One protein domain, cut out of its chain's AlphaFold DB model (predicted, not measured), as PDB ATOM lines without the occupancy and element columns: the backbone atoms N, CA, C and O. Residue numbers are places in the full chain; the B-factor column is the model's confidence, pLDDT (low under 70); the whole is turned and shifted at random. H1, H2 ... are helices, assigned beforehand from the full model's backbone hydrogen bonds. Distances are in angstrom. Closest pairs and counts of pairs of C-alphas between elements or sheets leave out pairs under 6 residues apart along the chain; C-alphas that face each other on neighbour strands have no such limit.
ATOM      1  N   ILE A 116      12.136   5.747  24.093       94.50
ATOM      2  CA  ILE A 116      11.951   7.151  23.686       94.50
ATOM      3  C   ILE A 116      13.262   7.843  23.277       94.50
ATOM      4  O   ILE A 116      13.274   8.704  22.408       94.50
ATOM      5  N   GLN A 117      14.385   7.452  23.885       93.12
ATOM      6  CA  GLN A 117      15.704   8.027  23.618       93.12
ATOM      7  C   GLN A 117      16.363   7.528  22.321       93.12
ATOM      8  O   GLN A 117      17.505   7.898  22.055       93.12
ATOM      9  N   ASN A 118      15.712   6.631  21.578       95.00
ATOM     10  CA  ASN A 118      16.254   6.045  20.360       95.00
ATOM     11  C   ASN A 118      16.198   7.042  19.195       95.00
ATOM     12  O   ASN A 118      15.162   7.654  18.934       95.00
ATOM     13  N   GLU A 119      17.305   7.171  18.464       94.00
ATOM     14  CA  GLU A 119      17.418   8.075  17.318       94.00
ATOM     15  C   GLU A 119      16.428   7.735  16.197       94.00
ATOM     16  O   GLU A 119      15.798   8.640  15.651       94.00
ATOM     17  N   LYS A 120      16.221   6.443  15.891       93.06
ATOM     18  CA  LYS A 120      15.242   6.013  14.881       93.06
ATOM     19  C   LYS A 120      13.840   6.478  15.262       93.06
ATOM     20  O   LYS A 120      13.139   7.050  14.435       93.06
ATOM     21  N   PHE A 121      13.454   6.289  16.527       95.56
ATOM     22  CA  PHE A 121      12.143   6.722  17.004       95.56
ATOM     23  C   PHE A 121      11.966   8.235  16.844       95.56
ATOM     24  O   PHE A 121      10.994   8.687  16.248       95.56
ATOM     25  N   ALA A 122      12.933   9.024  17.311       96.38
ATOM     26  CA  ALA A 122      12.864  10.476  17.216       96.38
ATOM     27  C   ALA A 122      12.819  10.977  15.760       96.38
ATOM     28  O   ALA A 122      12.042  11.880  15.453       96.38
ATOM     29  N   LYS A 123      13.582  10.356  14.848       94.06
ATOM     30  CA  LYS A 123      13.551  10.667  13.409       94.06
ATOM     31  C   LYS A 123      12.219  10.309  12.756       94.06
ATOM     32  O   LYS A 123      11.723  11.078  11.941       94.06
ATOM     33  N   LEU A 124      11.617   9.175  13.124       95.38
ATOM     34  CA  LEU A 124      10.261   8.815  12.695       95.38
ATOM     35  C   LEU A 124       9.250   9.886  13.121       95.38
ATOM     36  O   LEU A 124       8.485  10.363  12.289       95.38
ATOM     37  N   VAL A 125       9.275  10.293  14.394       96.56
ATOM     38  CA  VAL A 125       8.375  11.339  14.903       96.56
ATOM     39  C   VAL A 125       8.622  12.666  14.179       96.56
ATOM     40  O   VAL A 125       7.664  13.316  13.769       96.56
ATOM     41  N   SER A 126       9.886  13.037  13.950       95.75
ATOM     42  CA  SER A 126      10.260  14.250  13.209       95.75
ATOM     43  C   SER A 126       9.652  14.266  11.804       95.75
ATOM     44  O   SER A 126       8.976  15.228  11.443       95.75
ATOM     45  N   GLU A 127       9.765  13.164  11.056       94.25
ATOM     46  CA  GLU A 127       9.223  13.069   9.694       94.25
ATOM     47  C   GLU A 127       7.684  13.115   9.649       94.25
ATOM     48  O   GLU A 127       7.110  13.741   8.750       94.25
ATOM     49  N   ILE A 128       7.006  12.516  10.636       94.44
ATOM     50  CA  ILE A 128       5.540  12.587  10.773       94.44
ATOM     51  C   ILE A 128       5.094  14.028  11.046       94.44
ATOM     52  O   ILE A 128       4.142  14.507  10.436       94.44
ATOM     53  N   THR A 129       5.801  14.740  11.928       95.19
ATOM     54  CA  THR A 129       5.449  16.110  12.348       95.19
ATOM     55  C   THR A 129       5.998  17.213  11.443       95.19
ATOM     56  O   THR A 129       5.789  18.390  11.722       95.19
ATOM     57  N   LYS A 130       6.708  16.873  10.363       92.19
ATOM     58  CA  LYS A 130       7.478  17.834   9.558       92.19
ATOM     59  C   LYS A 130       6.650  18.992   8.990       92.19
ATOM     60  O   LYS A 130       7.166  20.091   8.832       92.19
ATOM     61  N   SER A 131       5.379  18.747   8.674       89.69
ATOM     62  CA  SER A 131       4.439  19.751   8.154       89.69
ATOM     63  C   SER A 131       3.542  20.369   9.231       89.69
ATOM     64  O   SER A 131       2.673  21.182   8.913       89.69
ATOM     65  N   TRP A 132       3.698  19.975  10.494       92.81
ATOM     66  CA  TRP A 132       2.809  20.403  11.565       92.81
ATOM     67  C   TRP A 132       3.263  21.736  12.159       92.81
ATOM     68  O   TRP A 132       4.464  21.972  12.317       92.81
ATOM     69  N   PRO A 133       2.323  22.605  12.569       91.62
ATOM     70  CA  PRO A 133       2.686  23.764  13.362       91.62
ATOM     71  C   PRO A 133       3.223  23.304  14.724       91.62
ATOM     72  O   PRO A 133       2.683  22.375  15.332       91.62
ATOM     73  N   ILE A 134       4.250  23.997  15.239       88.25
ATOM     74  CA  ILE A 134       4.836  23.693  16.557       88.25
ATOM     75  C   ILE A 134       3.736  23.660  17.630       88.25
ATOM     76  O   ILE A 134       3.689  22.749  18.456       88.25
ATOM     77  N   VAL A 135       2.808  24.619  17.577       89.38
ATOM     78  CA  VAL A 135       1.670  24.730  18.496       89.38
ATOM     79  C   VAL A 135       0.350  24.600  17.732       89.38
ATOM     80  O   VAL A 135       0.201  25.243  16.694       89.38
ATOM     81  N   PRO A 136      -0.641  23.851  18.252       90.06
ATOM     82  CA  PRO A 136      -0.570  22.987  19.439       90.06
ATOM     83  C   PRO A 136       0.017  21.593  19.148       90.06
ATOM     84  O   PRO A 136       0.590  20.976  20.042       90.06
ATOM     85  N   HIS A 137      -0.078  21.126  17.902       94.06
ATOM     86  CA  HIS A 137       0.042  19.711  17.542       94.06
ATOM     87  C   HIS A 137       1.383  19.068  17.912       94.06
ATOM     88  O   HIS A 137       1.404  18.037  18.587       94.06
ATOM     89  N   THR A 138       2.506  19.672  17.515       96.56
ATOM     90  CA  THR A 138       3.829  19.094  17.788       96.56
ATOM     91  C   THR A 138       4.145  19.093  19.282       96.56
ATOM     92  O   THR A 138       4.634  18.092  19.804       96.56
ATOM     93  N   VAL A 139       3.817  20.174  20.001       97.31
ATOM     94  CA  VAL A 139       3.974  20.225  21.464       97.31
ATOM     95  C   VAL A 139       3.119  19.156  22.145       97.31
ATOM     96  O   VAL A 139       3.630  18.474  23.027       97.31
ATOM     97  N   ASP A 140       1.852  18.981  21.760       97.38
ATOM     98  CA  ASP A 140       0.970  17.965  22.357       97.38
ATOM     99  C   ASP A 140       1.490  16.543  22.146       97.38
ATOM    100  O   ASP A 140       1.504  15.739  23.084       97.38
ATOM    101  N   LEU A 141       1.996  16.250  20.947       97.88
ATOM    102  CA  LEU A 141       2.610  14.960  20.666       97.88
ATOM    103  C   LEU A 141       3.854  14.746  21.533       97.88
ATOM    104  O   LEU A 141       3.960  13.730  22.216       97.88
ATOM    105  N   VAL A 142       4.775  15.714  21.558       97.94
ATOM    106  CA  VAL A 142       6.018  15.611  22.336       97.94
ATOM    107  C   VAL A 142       5.722  15.466  23.827       97.94
ATOM    108  O   VAL A 142       6.301  14.591  24.465       97.94
ATOM    109  N   VAL A 143       4.800  16.262  24.379       97.94
ATOM    110  CA  VAL A 143       4.353  16.155  25.779       97.94
ATOM    111  C   VAL A 143       3.849  14.745  26.073       97.94
ATOM    112  O   VAL A 143       4.279  14.151  27.059       97.94
ATOM    113  N   THR A 144       2.999  14.192  25.205       97.31
ATOM    114  CA  THR A 144       2.437  12.844  25.377       97.31
ATOM    115  C   THR A 144       3.515  11.763  25.315       97.31
ATOM    116  O   THR A 144       3.475  10.811  26.088       97.31
ATOM    117  N   LEU A 145       4.504  11.908  24.432       97.56
ATOM    118  CA  LEU A 145       5.568  10.918  24.256       97.56
ATOM    119  C   LEU A 145       6.609  10.927  25.384       97.56
ATOM    120  O   LEU A 145       7.213   9.891  25.657       97.56
ATOM    121  N   VAL A 146       6.850  12.075  26.026       97.44
ATOM    122  CA  VAL A 146       7.904  12.221  27.050       97.44
ATOM    123  C   VAL A 146       7.364  12.326  28.477       97.44
ATOM    124  O   VAL A 146       8.148  12.486  29.416       97.44
ATOM    125  N   ILE A 147       6.045  12.254  28.669       96.19
ATOM    126  CA  ILE A 147       5.438  12.283  30.000       96.19
ATOM    127  C   ILE A 147       5.964  11.121  30.855       96.19
ATOM    128  O   ILE A 147       6.036   9.977  30.418       96.19
ATOM    129  N   GLY A 148       6.376  11.426  32.087       94.81
ATOM    130  CA  GLY A 148       6.936  10.435  33.015       94.81
ATOM    131  C   GLY A 148       8.363   9.969  32.699       94.81
ATOM    132  O   GLY A 148       8.939   9.208  33.478       94.81
ATOM    133  N   GLU A 149       8.976  10.435  31.608       97.19
ATOM    134  CA  GLU A 149      10.351  10.075  31.269       97.19
ATOM    135  C   GLU A 149      11.379  10.869  32.085       97.19
ATOM    136  O   GLU A 149      11.111  11.912  32.682       97.19
ATOM    137  N   ARG A 150      12.606  10.342  32.147       97.69
ATOM    138  CA  ARG A 150      13.724  11.032  32.806       97.69
ATOM    139  C   ARG A 150      14.276  12.126  31.895       97.69
ATOM    140  O   ARG A 150      14.425  11.912  30.695       97.69
ATOM    141  N   SER A 151      14.757  13.216  32.494       97.38
ATOM    142  CA  SER A 151      15.331  14.364  31.776       97.38
ATOM    143  C   SER A 151      16.431  13.997  30.773       97.38
ATOM    144  O   SER A 151      16.530  14.626  29.727       97.38
ATOM    145  N   SER A 152      17.239  12.965  31.050       96.56
ATOM    146  CA  SER A 152      18.279  12.484  30.131       96.56
ATOM    147  C   SER A 152      17.719  11.813  28.875       96.56
ATOM    148  O   SER A 152      18.268  11.990  27.791       96.56
ATOM    149  N   LYS A 153      16.626  11.055  29.002       97.44
ATOM    150  CA  LYS A 153      15.948  10.436  27.860       97.44
ATOM    151  C   LYS A 153      15.199  11.478  27.041       97.44
ATOM    152  O   LYS A 153      15.316  11.470  25.821       97.44
ATOM    153  N   THR A 154      14.502  12.399  27.709       98.12
ATOM    154  CA  THR A 154      13.829  13.520  27.045       98.12
ATOM    155  C   THR A 154      14.828  14.379  26.279       98.12
ATOM    156  O   THR A 154      14.573  14.691  25.129       98.12
ATOM    157  N   ALA A 155      15.999  14.682  26.852       97.56
ATOM    158  CA  ALA A 155      17.050  15.431  26.159       97.56
ATOM    159  C   ALA A 155      17.536  14.735  24.880       97.56
ATOM    160  O   ALA A 155      17.643  15.383  23.842       97.56
ATOM    161  N   LYS A 156      17.773  13.415  24.933       96.75
ATOM    162  CA  LYS A 156      18.137  12.613  23.753       96.75
ATOM    163  C   LYS A 156      17.054  12.639  22.685       96.75
ATOM    164  O   LYS A 156      17.347  12.951  21.537       96.75
ATOM    165  N   PHE A 157      15.812  12.361  23.081       98.00
ATOM    166  CA  PHE A 157      14.668  12.418  22.178       98.00
ATOM    167  C   PHE A 157      14.562  13.787  21.509       98.00
ATOM    168  O   PHE A 157      14.576  13.858  20.285       98.00
ATOM    169  N   THR A 158      14.530  14.871  22.296       97.69
ATOM    170  CA  THR A 158      14.422  16.234  21.766       97.69
ATOM    171  C   THR A 158      15.569  16.528  20.811       97.69
ATOM    172  O   THR A 158      15.313  17.029  19.728       97.69
ATOM    173  N   ARG A 159      16.811  16.153  21.140       95.69
ATOM    174  CA  ARG A 159      17.971  16.452  20.290       95.69
ATOM    175  C   ARG A 159      17.908  15.789  18.916       95.69
ATOM    176  O   ARG A 159      18.279  16.425  17.930       95.69
ATOM    177  N   TYR A 160      17.494  14.527  18.857       96.00
ATOM    178  CA  TYR A 160      17.327  13.814  17.589       96.00
ATOM    179  C   TYR A 160      16.089  14.300  16.830       96.00
ATOM    180  O   TYR A 160      16.121  14.422  15.611       96.00
ATOM    181  N   PHE A 161      15.011  14.613  17.552       97.25
ATOM    182  CA  PHE A 161      13.761  15.111  16.985       97.25
ATOM    183  C   PHE A 161      13.937  16.478  16.307       97.25
ATOM    184  O   PHE A 161      13.421  16.697  15.211       97.25
ATOM    185  N   THR A 162      14.707  17.373  16.932       96.00
ATOM    186  CA  THR A 162      14.950  18.746  16.471       96.00
ATOM    187  C   THR A 162      16.299  18.909  15.768       96.00
ATOM    188  O   THR A 162      16.907  19.976  15.849       96.00
ATOM    189  N   GLN A 163      16.819  17.856  15.127       91.75
ATOM    190  CA  GLN A 163      18.157  17.883  14.524       91.75
ATOM    191  C   GLN A 163      18.322  18.991  13.471       91.75
ATOM    192  O   GLN A 163      19.382  19.611  13.431       91.75
ATOM    193  N   ASP A 164      17.273  19.254  12.690       89.88
ATOM    194  CA  ASP A 164      17.272  20.226  11.587       89.88
ATOM    195  C   ASP A 164      16.508  21.517  11.933       89.88
ATOM    196  O   ASP A 164      16.048  22.239  11.051       89.88
ATOM    197  N   TRP A 165      16.291  21.782  13.224       93.94
ATOM    198  CA  TRP A 165      15.516  22.934  13.679       93.94
ATOM    199  C   TRP A 165      16.419  24.114  14.023       93.94
ATOM    200  O   TRP A 165      17.507  23.952  14.570       93.94
ATOM    201  N   GLU A 166      15.906  25.319  13.789       93.00
ATOM    202  CA  GLU A 166      16.542  26.548  14.255       93.00
ATOM    203  C   GLU A 166      16.549  26.626  15.798       93.00
ATOM    204  O   GLU A 166      15.569  26.220  16.442       93.00
ATOM    205  N   PRO A 167      17.594  27.206  16.424       93.56
ATOM    206  CA  PRO A 167      17.696  27.334  17.880       93.56
ATOM    207  C   PRO A 167      16.467  27.949  18.557       93.56
ATOM    208  O   PRO A 167      16.050  27.496  19.623       93.56
ATOM    209  N   SER A 168      15.849  28.956  17.936       94.50
ATOM    210  CA  SER A 168      14.652  29.618  18.468       94.50
ATOM    211  C   SER A 168      13.453  28.668  18.566       94.50
ATOM    212  O   SER A 168      12.749  28.675  19.577       94.50
ATOM    213  N   ALA A 169      13.256  27.804  17.567       95.31
ATOM    214  CA  ALA A 169      12.192  26.803  17.555       95.31
ATOM    215  C   ALA A 169      12.417  25.716  18.618       95.31
ATOM    216  O   ALA A 169      11.468  25.280  19.272       95.31
ATOM    217  N   ILE A 170      13.675  25.318  18.844       96.50
ATOM    218  CA  ILE A 170      14.051  24.375  19.911       96.50
ATOM    219  C   ILE A 170      13.716  24.967  21.283       96.50
ATOM    220  O   ILE A 170      13.096  24.302  22.116       96.50
ATOM    221  N   VAL A 171      14.095  26.227  21.520       96.81
ATOM    222  CA  VAL A 171      13.814  26.926  22.781       96.81
ATOM    223  C   VAL A 171      12.311  27.052  23.021       96.81
ATOM    224  O   VAL A 171      11.860  26.800  24.141       96.81
ATOM    225  N   ASP A 172      11.534  27.394  21.989       96.44
ATOM    226  CA  ASP A 172      10.074  27.500  22.084       96.44
ATOM    227  C   ASP A 172       9.426  26.143  22.403       96.44
ATOM    228  O   ASP A 172       8.626  26.044  23.337       96.44
ATOM    229  N   LEU A 173       9.841  25.066  21.723       97.94
ATOM    230  CA  LEU A 173       9.382  23.706  22.020       97.94
ATOM    231  C   LEU A 173       9.674  23.323  23.478       97.94
ATOM    232  O   LEU A 173       8.765  22.921  24.207       97.94
ATOM    233  N   VAL A 174      10.925  23.467  23.924       97.81
ATOM    234  CA  VAL A 174      11.347  23.098  25.286       97.81
ATOM    235  C   VAL A 174      10.619  23.930  26.342       97.81
ATOM    236  O   VAL A 174      10.197  23.386  27.363       97.81
ATOM    237  N   SER A 175      10.420  25.227  26.091       97.62
ATOM    238  CA  SER A 175       9.655  26.123  26.966       97.62
ATOM    239  C   SER A 175       8.227  25.617  27.173       97.62
ATOM    240  O   SER A 175       7.752  25.464  28.303       97.62
ATOM    241  N   ARG A 176       7.537  25.292  26.073       97.69
ATOM    242  CA  ARG A 176       6.135  24.859  26.095       97.69
ATOM    243  C   ARG A 176       5.967  23.477  26.703       97.69
ATOM    244  O   ARG A 176       5.073  23.288  27.526       97.69
ATOM    245  N   VAL A 177       6.841  22.535  26.352       97.81
ATOM    246  CA  VAL A 177       6.857  21.188  26.941       97.81
ATOM    247  C   VAL A 177       7.126  21.279  28.443       97.81
ATOM    248  O   VAL A 177       6.377  20.707  29.233       97.81
ATOM    249  N   GLY A 178       8.135  22.051  28.854       97.38
ATOM    250  CA  GLY A 178       8.476  22.233  30.262       97.38
ATOM    251  C   GLY A 178       7.381  22.935  31.068       97.38
ATOM    252  O   GLY A 178       7.145  22.561  32.216       97.38
ATOM    253  N   THR A 179       6.664  23.886  30.461       96.94
ATOM    254  CA  THR A 179       5.481  24.524  31.063       96.94
ATOM    255  C   THR A 179       4.353  23.518  31.266       96.94
ATOM    256  O   THR A 179       3.837  23.395  32.373       96.94
ATOM    257  N   ARG A 180       3.984  22.766  30.220       96.81
ATOM    258  CA  ARG A 180       2.870  21.803  30.270       96.81
ATOM    259  C   ARG A 180       3.133  20.636  31.219       96.81
ATOM    260  O   ARG A 180       2.212  20.181  31.885       96.81
ATOM    261  N   LEU A 181       4.378  20.172  31.304       96.94
ATOM    262  CA  LEU A 181       4.779  19.080  32.195       96.94
ATOM    263  C   LEU A 181       5.177  19.544  33.605       96.94
ATOM    264  O   LEU A 181       5.541  18.708  34.430       96.94
ATOM    265  N   GLY A 182       5.155  20.852  33.889       96.69
ATOM    266  CA  GLY A 182       5.516  21.386  35.203       96.69
ATOM    267  C   GLY A 182       6.943  21.028  35.628       96.69
ATOM    268  O   GLY A 182       7.176  20.613  36.765       96.69
ATOM    269  N   TRP A 183       7.912  21.131  34.713       97.44
ATOM    270  CA  TRP A 183       9.288  20.727  34.992       97.44
ATOM    271  C   TRP A 183       9.901  21.515  36.153       97.44
ATOM    272  O   TRP A 183       9.875  22.744  36.212       97.44
ATOM    273  N   THR A 184      10.514  20.775  37.075       96.75
ATOM    274  CA  THR A 184      11.221  21.349  38.223       96.75
ATOM    275  C   THR A 184      12.576  21.925  37.816       96.75
ATOM    276  O   THR A 184      13.136  21.571  36.777       96.75
ATOM    277  N   GLU A 185      13.170  22.747  38.687       95.19
ATOM    278  CA  GLU A 185      14.523  23.293  38.490       95.19
ATOM    279  C   GLU A 185      15.540  22.172  38.235       95.19
ATOM    280  O   GLU A 185      16.366  22.242  37.324       95.19
ATOM    281  N   ARG A 186      15.435  21.087  39.013       95.94
ATOM    282  CA  ARG A 186      16.273  19.900  38.853       95.94
ATOM    283  C   ARG A 186      16.106  19.301  37.458       95.94
ATOM    284  O   ARG A 186      17.112  18.979  36.829       95.94
ATOM    285  N   TYR A 187      14.869  19.165  36.984       97.88
ATOM    286  CA  TYR A 187      14.588  18.587  35.674       97.88
ATOM    287  C   TYR A 187      15.167  19.443  34.547       97.88
ATOM    288  O   TYR A 187      15.943  18.920  33.751       97.88
ATOM    289  N   PHE A 188      14.876  20.751  34.525       97.50
ATOM    290  CA  PHE A 188      15.419  21.682  33.528       97.50
ATOM    291  C   PHE A 188      16.945  21.662  33.499       97.50
ATOM    292  O   PHE A 188      17.542  21.475  32.443       97.50
ATOM    293  N   LYS A 189      17.588  21.774  34.666       95.31
ATOM    294  CA  LYS A 189      19.049  21.749  34.776       95.31
ATOM    295  C   LYS A 189      19.648  20.478  34.174       95.31
ATOM    296  O   LYS A 189      20.574  20.558  33.373       95.31
ATOM    297  N   HIS A 190      19.127  19.306  34.543       96.19
ATOM    298  CA  HIS A 190      19.628  18.045  33.995       96.19
ATOM    299  C   HIS A 190      19.294  17.881  32.510       96.19
ATOM    300  O   HIS A 190      20.124  17.352  31.781       96.19
ATOM    301  N   PHE A 191      18.115  18.318  32.063       97.75
ATOM    302  CA  PHE A 191      17.732  18.291  30.653       97.75
ATOM    303  C   PHE A 191      18.707  19.117  29.806       97.75
ATOM    304  O   PHE A 191      19.302  18.569  28.885       97.75
ATOM    305  N   ILE A 192      18.937  20.387  30.161       96.19
ATOM    306  CA  ILE A 192      19.793  21.308  29.393       96.19
ATOM    307  C   ILE A 192      21.224  20.769  29.310       96.19
ATOM    308  O   ILE A 192      21.783  20.700  28.221       96.19
ATOM    309  N   ILE A 193      21.800  20.319  30.433       93.44
ATOM    310  CA  ILE A 193      23.153  19.735  30.449       93.44
ATOM    311  C   ILE A 193      23.243  18.547  29.483       93.44
ATOM    312  O   ILE A 193      24.182  18.451  28.700       93.44
ATOM    313  N   GLN A 194      22.272  17.631  29.532       94.25
ATOM    314  CA  GLN A 194      22.285  16.447  28.672       94.25
ATOM    315  C   GLN A 194      22.069  16.809  27.200       94.25
ATOM    316  O   GLN A 194      22.735  16.246  26.340       94.25
ATOM    317  N   TYR A 195      21.182  17.762  26.914       94.69
ATOM    318  CA  TYR A 195      20.892  18.215  25.556       94.69
ATOM    319  C   TYR A 195      22.128  18.835  24.888       94.69
ATOM    320  O   TYR A 195      22.473  18.478  23.762       94.69
ATOM    321  N   LEU A 196      22.829  19.723  25.595       91.25
ATOM    322  CA  LEU A 196      24.020  20.396  25.069       91.25
ATOM    323  C   LEU A 196      25.180  19.414  24.892       91.25
ATOM    324  O   LEU A 196      25.780  19.364  23.824       91.25
ATOM    325  N   ASN A 197      25.416  18.524  25.865       88.88
ATOM    326  CA  ASN A 197      26.445  17.484  25.740       88.88
ATOM    327  C   ASN A 197      26.273  16.633  24.466       88.88
ATOM    328  O   ASN A 197      27.262  16.275  23.829       88.88
ATOM    329  N   LEU A 198      25.032  16.330  24.070       87.44
ATOM    330  CA  LEU A 198      24.737  15.594  22.834       87.44
ATOM    331  C   LEU A 198      24.937  16.435  21.570       87.44
ATOM    332  O   LEU A 198      25.229  15.890  20.508       87.44
ATOM    333  N   THR A 199      24.767  17.752  21.662       81.62
ATOM    334  CA  THR A 199      24.995  18.657  20.530       81.62
ATOM    335  C   THR A 199      26.479  18.731  20.192       81.62
ATOM    336  O   THR A 199      26.840  18.648  19.021       81.62
ATOM    337  N   HIS A 200      27.340  18.722  21.210       72.56
ATOM    338  CA  HIS A 200      28.788  18.729  21.030       72.56
ATOM    339  C   HIS A 200      29.370  17.397  20.532       72.56
ATOM    340  O   HIS A 200      30.306  17.410  19.737       72.56
ATOM    341  N   GLN A 201      28.821  16.248  20.942       66.19
ATOM    342  CA  GLN A 201      29.313  14.928  20.505       66.19
ATOM    343  C   GLN A 201      29.183  14.688  18.992       66.19
ATOM    344  O   GLN A 201      29.918  13.877  18.439       66.19
ATOM    345  N   ASN A 202      28.273  15.399  18.323       59.00
ATOM    346  CA  ASN A 202      28.041  15.278  16.884       59.00
ATOM    347  C   ASN A 202      28.843  16.294  16.046       59.00
ATOM    348  O   ASN A 202      28.656  16.357  14.831       59.00
ATOM    349  N   HIS A 203      29.713  17.104  16.663       52.56
ATOM    350  CA  HIS A 203      30.531  18.086  15.953       52.56
ATOM    351  C   HIS A 203      31.879  17.466  15.516       52.56
ATOM    352  O   HIS A 203      32.541  16.825  16.331       52.56
ATOM    353  N   PRO A 204      32.348  17.678  14.269       48.19
ATOM    354  CA  PRO A 204      33.587  17.074  13.750       48.19
ATOM    355  C   PRO A 204      34.883  17.589  14.406       48.19
ATOM    356  O   PRO A 204      35.964  17.092  14.103       48.19
ATOM    357  N   TRP A 205      34.789  18.564  15.314       48.62
ATOM    358  CA  TRP A 205      35.926  19.141  16.033       48.62
ATOM    359  C   TRP A 205      35.803  18.828  17.534       48.62
ATOM    360  O   TRP A 205      34.998  19.474  18.206       48.62
ATOM    361  N   PRO A 206      36.583  17.872  18.081       43.84
ATOM    362  CA  PRO A 206      36.382  17.338  19.437       43.84
ATOM    363  C   PRO A 206      36.752  18.277  20.600       43.84
ATOM    364  O   PRO A 206      36.581  17.900  21.754       43.84
ATOM    365  N   ASN A 207      37.282  19.478  20.339       44.78
ATOM    366  CA  ASN A 207      38.128  20.178  21.320       44.78
ATOM    367  C   ASN A 207      37.558  21.475  21.914       44.78
ATOM    368  O   ASN A 207      38.301  22.223  22.545       44.78
ATOM    369  N   HIS A 208      36.264  21.757  21.764       48.47
ATOM    370  CA  HIS A 208      35.666  22.961  22.356       48.47
ATOM    371  C   HIS A 208      34.382  22.684  23.135       48.47
ATOM    372  O   HIS A 208      33.459  23.491  23.111       48.47
ATOM    373  N   LEU A 209      34.331  21.586  23.895       51.03
ATOM    374  CA  LEU A 209      33.606  21.712  25.155       51.03
ATOM    375  C   LEU A 209      34.483  22.608  26.034       51.03
ATOM    376  O   LEU A 209      35.617  22.221  26.323       51.03
ATOM    377  N   PRO A 210      34.017  23.764  26.520       56.56
ATOM    378  CA  PRO A 210      34.519  24.201  27.802       56.56
ATOM    379  C   PRO A 210      34.215  23.031  28.746       56.56
ATOM    380  O   PRO A 210      33.046  22.669  28.914       56.56
ATOM    381  N   GLU A 211      35.219  22.454  29.408       57.00
ATOM    382  CA  GLU A 211      35.003  21.604  30.599       57.00
ATOM    383  C   GLU A 211      34.053  22.289  31.620       57.00
ATOM    384  O   GLU A 211      33.466  21.659  32.500       57.00
ATOM    385  N   ASP A 212      33.826  23.587  31.425       72.94
ATOM    386  CA  ASP A 212      32.973  24.502  32.145       72.94
ATOM    387  C   ASP A 212      31.469  24.511  31.761       72.94
ATOM    388  O   ASP A 212      30.685  24.985  32.570       72.94
ATOM    389  N   THR A 213      30.954  23.985  30.631       80.94
ATOM    390  CA  THR A 213      29.509  24.195  30.279       80.94
ATOM    391  C   THR A 213      28.552  23.664  31.352       80.94
ATOM    392  O   THR A 213      27.600  24.330  31.768       80.94
ATOM    393  N   THR A 214      28.836  22.469  31.878       85.94
ATOM    394  CA  THR A 214      28.069  21.896  32.994       85.94
ATOM    395  C   THR A 214      28.193  22.749  34.260       85.94
ATOM    396  O   THR A 214      27.223  22.886  35.012       85.94
ATOM    397  N   HIS A 215      29.377  23.304  34.514       88.25
ATOM    398  CA  HIS A 215      29.651  24.138  35.676       88.25
ATOM    399  C   HIS A 215      28.973  25.514  35.549       88.25
ATOM    400  O   HIS A 215      28.232  25.884  36.459       88.25
ATOM    401  N   ILE A 216      29.054  26.183  34.397       89.19
ATOM    402  CA  ILE A 216      28.333  27.422  34.063       89.19
ATOM    403  C   ILE A 216      26.826  27.252  34.264       89.19
ATOM    404  O   ILE A 216      26.187  28.087  34.905       89.19
ATOM    405  N   ILE A 217      26.229  26.165  33.760       90.62
ATOM    406  CA  ILE A 217      24.789  25.920  33.936       90.62
ATOM    407  C   ILE A 217      24.462  25.754  35.421       90.62
ATOM    408  O   ILE A 217      23.551  26.408  35.929       90.62
ATOM    409  N   LYS A 218      25.221  24.924  36.149       91.81
ATOM    410  CA  LYS A 218      25.036  24.752  37.601       91.81
ATOM    411  C   LYS A 218      25.163  26.082  38.347       91.81
ATOM    412  O   LYS A 218      24.326  26.357  39.204       91.81
ATOM    413  N   GLN A 219      26.151  26.902  37.999       92.25
ATOM    414  CA  GLN A 219      26.390  28.213  38.593       92.25
ATOM    415  C   GLN A 219      25.228  29.171  38.312       92.25
ATOM    416  O   GLN A 219      24.736  29.804  39.245       92.25
ATOM    417  N   LYS A 220      24.720  29.235  37.073       92.56
ATOM    418  CA  LYS A 220      23.557  30.068  36.721       92.56
ATOM    419  C   LYS A 220      22.306  29.653  37.495       92.56
ATOM    420  O   LYS A 220      21.641  30.515  38.064       92.56
ATOM    421  N   PHE A 221      22.007  28.355  37.579       92.62
ATOM    422  CA  PHE A 221      20.879  27.860  38.382       92.62
ATOM    423  C   PHE A 221      21.055  28.161  39.878       92.62
ATOM    424  O   PHE A 221      20.092  28.533  40.547       92.62
ATOM    425  N   GLN A 222      22.279  28.055  40.406       92.69
ATOM    426  CA  GLN A 222      22.566  28.397  41.800       92.69
ATOM    427  C   GLN A 222      22.403  29.900  42.070       92.69
ATOM    428  O   GLN A 222      21.818  30.271  43.086       92.69
ATOM    429  N   ALA A 223      22.872  30.758  41.161       90.81
ATOM    430  CA  ALA A 223      22.707  32.206  41.253       90.81
ATOM    431  C   ALA A 223      21.225  32.605  41.213       90.81
ATOM    432  O   ALA A 223      20.773  33.360  42.069       90.81
ATOM    433  N   TRP A 224      20.448  32.027  40.291       90.94
ATOM    434  CA  TRP A 224      18.999  32.233  40.216       90.94
ATOM    435  C   TRP A 224      18.288  31.810  41.506       90.94
ATOM    436  O   TRP A 224      17.432  32.532  42.016       90.94
ATOM    437  N   LYS A 225      18.683  30.670  42.084       89.12
ATOM    438  CA  LYS A 225      18.131  30.178  43.349       89.12
ATOM    439  C   LYS A 225      18.456  31.091  44.534       89.12
ATOM    440  O   LYS A 225      17.591  31.290  45.383       89.12
ATOM    441  N   ASN A 226      19.679  31.619  44.604       89.38
ATOM    442  CA  ASN A 226      20.068  32.578  45.640       89.38
ATOM    443  C   ASN A 226      19.265  33.876  45.494       89.38
ATOM    444  O   ASN A 226      18.620  34.285  46.449       89.38
ATOM    445  N   LEU A 227      19.183  34.428  44.280       86.31
ATOM    446  CA  LEU A 227      18.425  35.647  43.994       86.31
ATOM    447  C   LEU A 227      16.940  35.511  44.370       86.31
ATOM    448  O   LEU A 227      16.374  36.391  45.011       86.31
ATOM    449  N   LYS A 228      16.324  34.366  44.049       84.50
ATOM    450  CA  LYS A 228      14.938  34.067  44.432       84.50
ATOM    451  C   LYS A 228      14.753  33.959  45.950       84.50
ATOM    452  O   LYS A 228      13.710  34.341  46.473       84.50
ATOM    453  N   ARG A 229      15.741  33.409  46.664       84.94
ATOM    454  CA  ARG A 229      15.725  33.327  48.133       84.94
ATOM    455  C   ARG A 229      15.852  34.713  48.758       84.94
ATOM    456  O   ARG A 229      15.127  35.006  49.700       84.94
ATOM    457  N   ASP A 230      16.747  35.541  48.235       84.06
ATOM    458  CA  ASP A 230      16.985  36.882  48.760       84.06
ATOM    459  C   ASP A 230      15.737  37.760  48.592       84.06
ATOM    460  O   ASP A 230      15.329  38.403  49.553       84.06
ATOM    461  N   GLN A 231      15.042  37.675  47.450       79.88
ATOM    462  CA  GLN A 231      13.746  38.341  47.244       79.88
ATOM    463  C   GLN A 231      12.653  37.874  48.213       79.88
ATOM    464  O   GLN A 231      11.899  38.686  48.747       79.88
ATOM    465  N   TRP A 232      12.571  36.564  48.469       75.56
ATOM    466  CA  TRP A 232      11.632  36.031  49.458       75.56
ATOM    467  C   TRP A 232      11.895  36.610  50.853       75.56
ATOM    468  O   TRP A 232      10.962  36.906  51.592       75.56
ATOM    469  N   ASN A 233      13.167  36.806  51.206       80.88
ATOM    470  CA  ASN A 233      13.554  37.365  52.498       80.88
ATOM    471  C   ASN A 233      13.288  38.876  52.606       80.88
ATOM    472  O   ASN A 233      13.130  39.373  53.719       80.88
ATOM    473  N   THR A 234      13.241  39.612  51.491       80.31
ATOM    474  CA  THR A 234      13.035  41.071  51.488       80.31
ATOM    475  C   THR A 234      11.569  41.496  51.389       80.31
ATOM    476  O   THR A 234      11.308  42.697  51.410       80.31
ATOM    477  N   ASN A 235      10.606  40.561  51.306       70.88
ATOM    478  CA  ASN A 235       9.176  40.836  51.056       70.88
ATOM    479  C   ASN A 235       8.920  41.740  49.828       70.88
ATOM    480  O   ASN A 235       7.851  42.340  49.698       70.88
ATOM    481  N   ASP A 236       9.889  41.830  48.917       68.62
ATOM    482  CA  ASP A 236       9.761  42.567  47.667       68.62
ATOM    483  C   ASP A 236       9.040  41.658  46.666       68.62
ATOM    484  O   ASP A 236       9.648  40.853  45.962       68.62
ATOM    485  N   LEU A 237       7.708  41.737  46.680       61.22
ATOM    486  CA  LEU A 237       6.802  40.998  45.797       61.22
ATOM    487  C   LEU A 237       6.719  41.622  44.394       61.22
ATOM    488  O   LEU A 237       5.680  41.526  43.743       61.22
ATOM    489  N   SER A 238       7.765  42.298  43.914       63.69
ATOM    490  CA  SER A 238       7.759  42.786  42.538       63.69
ATOM    491  C   SER A 238       7.657  41.610  41.553       63.69
ATOM    492  O   SER A 238       8.494  40.708  41.537       63.69
ATOM    493  N   ASP A 239       6.642  41.649  40.681       59.94
ATOM    494  CA  ASP A 239       6.343  40.663  39.620       59.94
ATOM    495  C   ASP A 239       7.458  40.509  38.559       59.94
ATOM    496  O   ASP A 239       7.304  39.830  37.544       59.94
ATOM    497  N   ASN A 240       8.618  41.125  38.778       67.44
ATOM    498  CA  ASN A 240       9.708  41.216  37.816       67.44
ATOM    499  C   ASN A 240      10.597  39.964  37.770       67.44
ATOM    500  O   ASN A 240      11.552  39.930  36.990       67.44
ATOM    501  N   PHE A 241      10.342  38.936  38.590       71.38
ATOM    502  CA  PHE A 241      11.177  37.739  38.570       71.38
ATOM    503  C   PHE A 241      10.776  36.779  37.441       71.38
ATOM    504  O   PHE A 241       9.637  36.302  37.410       71.38
ATOM    505  N   PRO A 242      11.694  36.423  36.522       81.50
ATOM    506  CA  PRO A 242      11.362  35.529  35.426       81.50
ATOM    507  C   PRO A 242      10.963  34.155  35.964       81.50
ATOM    508  O   PRO A 242      11.624  33.586  36.842       81.50
ATOM    509  N   SER A 243       9.894  33.594  35.396       91.19
ATOM    510  CA  SER A 243       9.474  32.228  35.706       91.19
ATOM    511  C   SER A 243      10.628  31.245  35.475       91.19
ATOM    512  O   SER A 243      11.518  31.480  34.654       91.19
ATOM    513  N   LEU A 244      10.615  30.111  36.183       92.94
ATOM    514  CA  LEU A 244      11.647  29.080  36.016       92.94
ATOM    515  C   LEU A 244      11.773  28.631  34.552       92.94
ATOM    516  O   LEU A 244      12.884  28.401  34.076       92.94
ATOM    517  N   VAL A 245      10.643  28.523  33.847       94.56
ATOM    518  CA  VAL A 245      10.619  28.185  32.422       94.56
ATOM    519  C   VAL A 245      11.318  29.277  31.622       94.56
ATOM    520  O   VAL A 245      12.250  28.969  30.890       94.56
ATOM    521  N   HIS A 246      10.943  30.545  31.814       93.75
ATOM    522  CA  HIS A 246      11.552  31.667  31.100       93.75
ATOM    523  C   HIS A 246      13.071  31.726  31.324       93.75
ATOM    524  O   HIS A 246      13.840  31.826  30.371       93.75
ATOM    525  N   PHE A 247      13.516  31.583  32.575       95.06
ATOM    526  CA  PHE A 247      14.934  31.509  32.921       95.06
ATOM    527  C   PHE A 247      15.648  30.325  32.245       95.06
ATOM    528  O   PHE A 247      16.729  30.488  31.681       95.06
ATOM    529  N   SER A 248      15.041  29.137  32.269       95.69
ATOM    530  CA  SER A 248      15.630  27.925  31.683       95.69
ATOM    531  C   SER A 248      15.705  28.005  30.157       95.69
ATOM    532  O   SER A 248      16.721  27.634  29.569       95.69
ATOM    533  N   SER A 249      14.665  28.539  29.515       94.19
ATOM    534  CA  SER A 249      14.617  28.812  28.077       94.19
ATOM    535  C   SER A 249      15.647  29.854  27.662       94.19
ATOM    536  O   SER A 249      16.311  29.671  26.646       94.19
ATOM    537  N   TRP A 250      15.845  30.901  28.469       94.88
ATOM    538  CA  TRP A 250      16.902  31.883  28.246       94.88
ATOM    539  C   TRP A 250      18.299  31.251  28.309       94.88
ATOM    540  O   TRP A 250      19.108  31.498  27.419       94.88
ATOM    541  N   ILE A 251      18.581  30.391  29.301       93.81
ATOM    542  CA  ILE A 251      19.858  29.657  29.361       93.81
ATOM    543  C   ILE A 251      20.045  28.796  28.116       93.81
ATOM    544  O   ILE A 251      21.117  28.832  27.516       93.81
ATOM    545  N   LEU A 252      19.031  28.014  27.740       94.50
ATOM    546  CA  LEU A 252      19.121  27.138  26.576       94.50
ATOM    547  C   LEU A 252      19.377  27.945  25.299       94.50
ATOM    548  O   LEU A 252      20.280  27.602  24.545       94.50
ATOM    549  N   GLY A 253      18.638  29.038  25.093       93.12
ATOM    550  CA  GLY A 253      18.827  29.928  23.951       93.12
ATOM    551  C   GLY A 253      20.224  30.535  23.913       93.12
ATOM    552  O   GLY A 253      20.886  30.455  22.886       93.12
ATOM    553  N   LEU A 254      20.711  31.049  25.048       91.38
ATOM    554  CA  LEU A 254      22.066  31.587  25.165       91.38
ATOM    555  C   LEU A 254      23.122  30.549  24.764       91.38
ATOM    556  O   LEU A 254      24.040  30.877  24.021       91.38
ATOM    557  N   MET A 255      22.989  29.308  25.238       90.31
ATOM    558  CA  MET A 255      23.952  28.241  24.942       90.31
ATOM    559  C   MET A 255      23.913  27.821  23.472       90.31
ATOM    560  O   MET A 255      24.960  27.711  22.843       90.31
ATOM    561  N   LEU A 256      22.720  27.678  22.888       88.94
ATOM    562  CA  LEU A 256      22.587  27.341  21.469       88.94
ATOM    563  C   LEU A 256      23.116  28.457  20.554       88.94
ATOM    564  O   LEU A 256      23.712  28.170  19.522       88.94
ATOM    565  N   SER A 257      22.960  29.729  20.929       86.00
ATOM    566  CA  SER A 257      23.524  30.851  20.164       86.00
ATOM    567  C   SER A 257      25.054  30.899  20.184       86.00
ATOM    568  O   SER A 257      25.651  31.417  19.244       86.00
ATOM    569  N   LEU A 258      25.695  30.375  21.233       79.94
ATOM    570  CA  LEU A 258      27.157  30.275  21.299       79.94
ATOM    571  C   LEU A 258      27.700  29.156  20.397       79.94
ATOM    572  O   LEU A 258      28.817  29.264  19.902       79.94
ATOM    573  N   GLU A 259      26.912  28.102  20.169       68.31
ATOM    574  CA  GLU A 259      27.283  26.961  19.322       68.31
ATOM    575  C   GLU A 259      27.042  27.212  17.826       68.31
ATOM    576  O   GLU A 259      27.785  26.703  16.988       68.31
ATOM    577  N   TYR A 260      26.035  28.020  17.484       64.38
ATOM    578  CA  TYR A 260      25.667  28.346  16.106       64.38
ATOM    579  C   TYR A 260      25.824  29.853  15.856       64.38
ATOM    580  O   TYR A 260      24.823  30.579  15.865       64.38
ATOM    581  N   PRO A 261      27.053  30.366  15.634       55.66
ATOM    582  CA  PRO A 261      27.212  31.756  15.234       55.66
ATOM    583  C   PRO A 261      26.451  31.985  13.920       55.66
ATOM    584  O   PRO A 261      26.460  31.111  13.044       55.66
ATOM    585  N   PRO A 262      25.778  33.139  13.758       51.00
ATOM    586  CA  PRO A 262      25.057  33.440  12.533       51.00
ATOM    587  C   PRO A 262      26.015  33.289  11.355       51.00
ATOM    588  O   PRO A 262      27.127  33.825  11.392       51.00
TER     589      PRO A 262
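This is residues 116 to 262 of the 272 residues of an uncharacterized protein of Conidiobolus coronatus (strain ATCC 28846 / CBS 209.66 / NRRL 28638) (UniProt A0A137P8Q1). The long helix H6 folds back on H5 as a helical hairpin and, with H7, makes a loosely joined up-and-down bundle of three helices, each running against the one before it; H6 packs on H5 with residues 213 to 221 alone, and its far end sticks out with residues 232 to 234. H4 packs alongside H7 at a shallow tilt, H3 packs steeply on H5, H2 packs on H4, and H1 packs on H3 at the end of the domain away from H6. The printed part has 147 residues with seven named helices, H1 to H7 in chain order, and no named strand; its class is all helix. It is compact, with a radius of gyration of the C-alphas of 16.0 A, and spans 50 by 38 by 29 A.

Find C-alpha 213 at (29.509, 24.195, 30.279); from there H6, residues 213 to 234, runs 31.7 A to C-alpha 234 at (13.035, 41.071, 51.488). Before it comes H5, residues 185 to 201, 24.7 A long, and after it H7, residues 244 to 259, 23.0 A long. H4, residues 167 to 180, measures 20.1 A. Look earlier for H3, residues 151 to 161, H2, residues 134 to 146, and H1, residues 119 to 129, which begins with C-alpha 119 at (17.418, 8.075, 17.318).

Start at H5, the hub, which touches three helices. H6 touches it at a shallow tilt of 20 degrees, opposite ways; the closest C-alphas, of Ile 193 and Thr 214, are 5.9 A apart. H7 touches H5 at 13 degrees, a shallow tilt, the same way, closest at the C-alphas of Ile 192 and Leu 252, 6.5 A apart. H3 touches H5 at a steep tilt of 45 degrees, with the C-alphas of Ser 151 and Phe 191 closest at 4.7 A. Outward from H7, H4 touches it at a shallow tilt of 21 degrees, closest at the C-alphas of Val 171 and Ser 249, 5.7 A apart. H2 touches H4, closest at the C-alphas of Val 143 and Val 177, 5.7 A apart. H1 touches H3, closest at the C-alphas of Ala 122 and Phe 161, 4.7 A apart. H1 and H6 are apart. In H1, H3, H4, H5, H6 and H7 every O i to N i+4 pair is within hydrogen-bond range; in H2, 8 of 9 are.

The C-alphas of Lys 120 and Thr 234 are the two farthest apart, at 50.7 A. The printed part has no cut. The link from H5 to H6 is long, with 11 residues. Residues 202 to 207 stand free, as do residues 232 to 240, of which 232 to 234 belong to H6. Look for pLDDT under 70 at residues 201 to 211, 236 to 240 and 259 to 262; the mean of the printed part is 87.7.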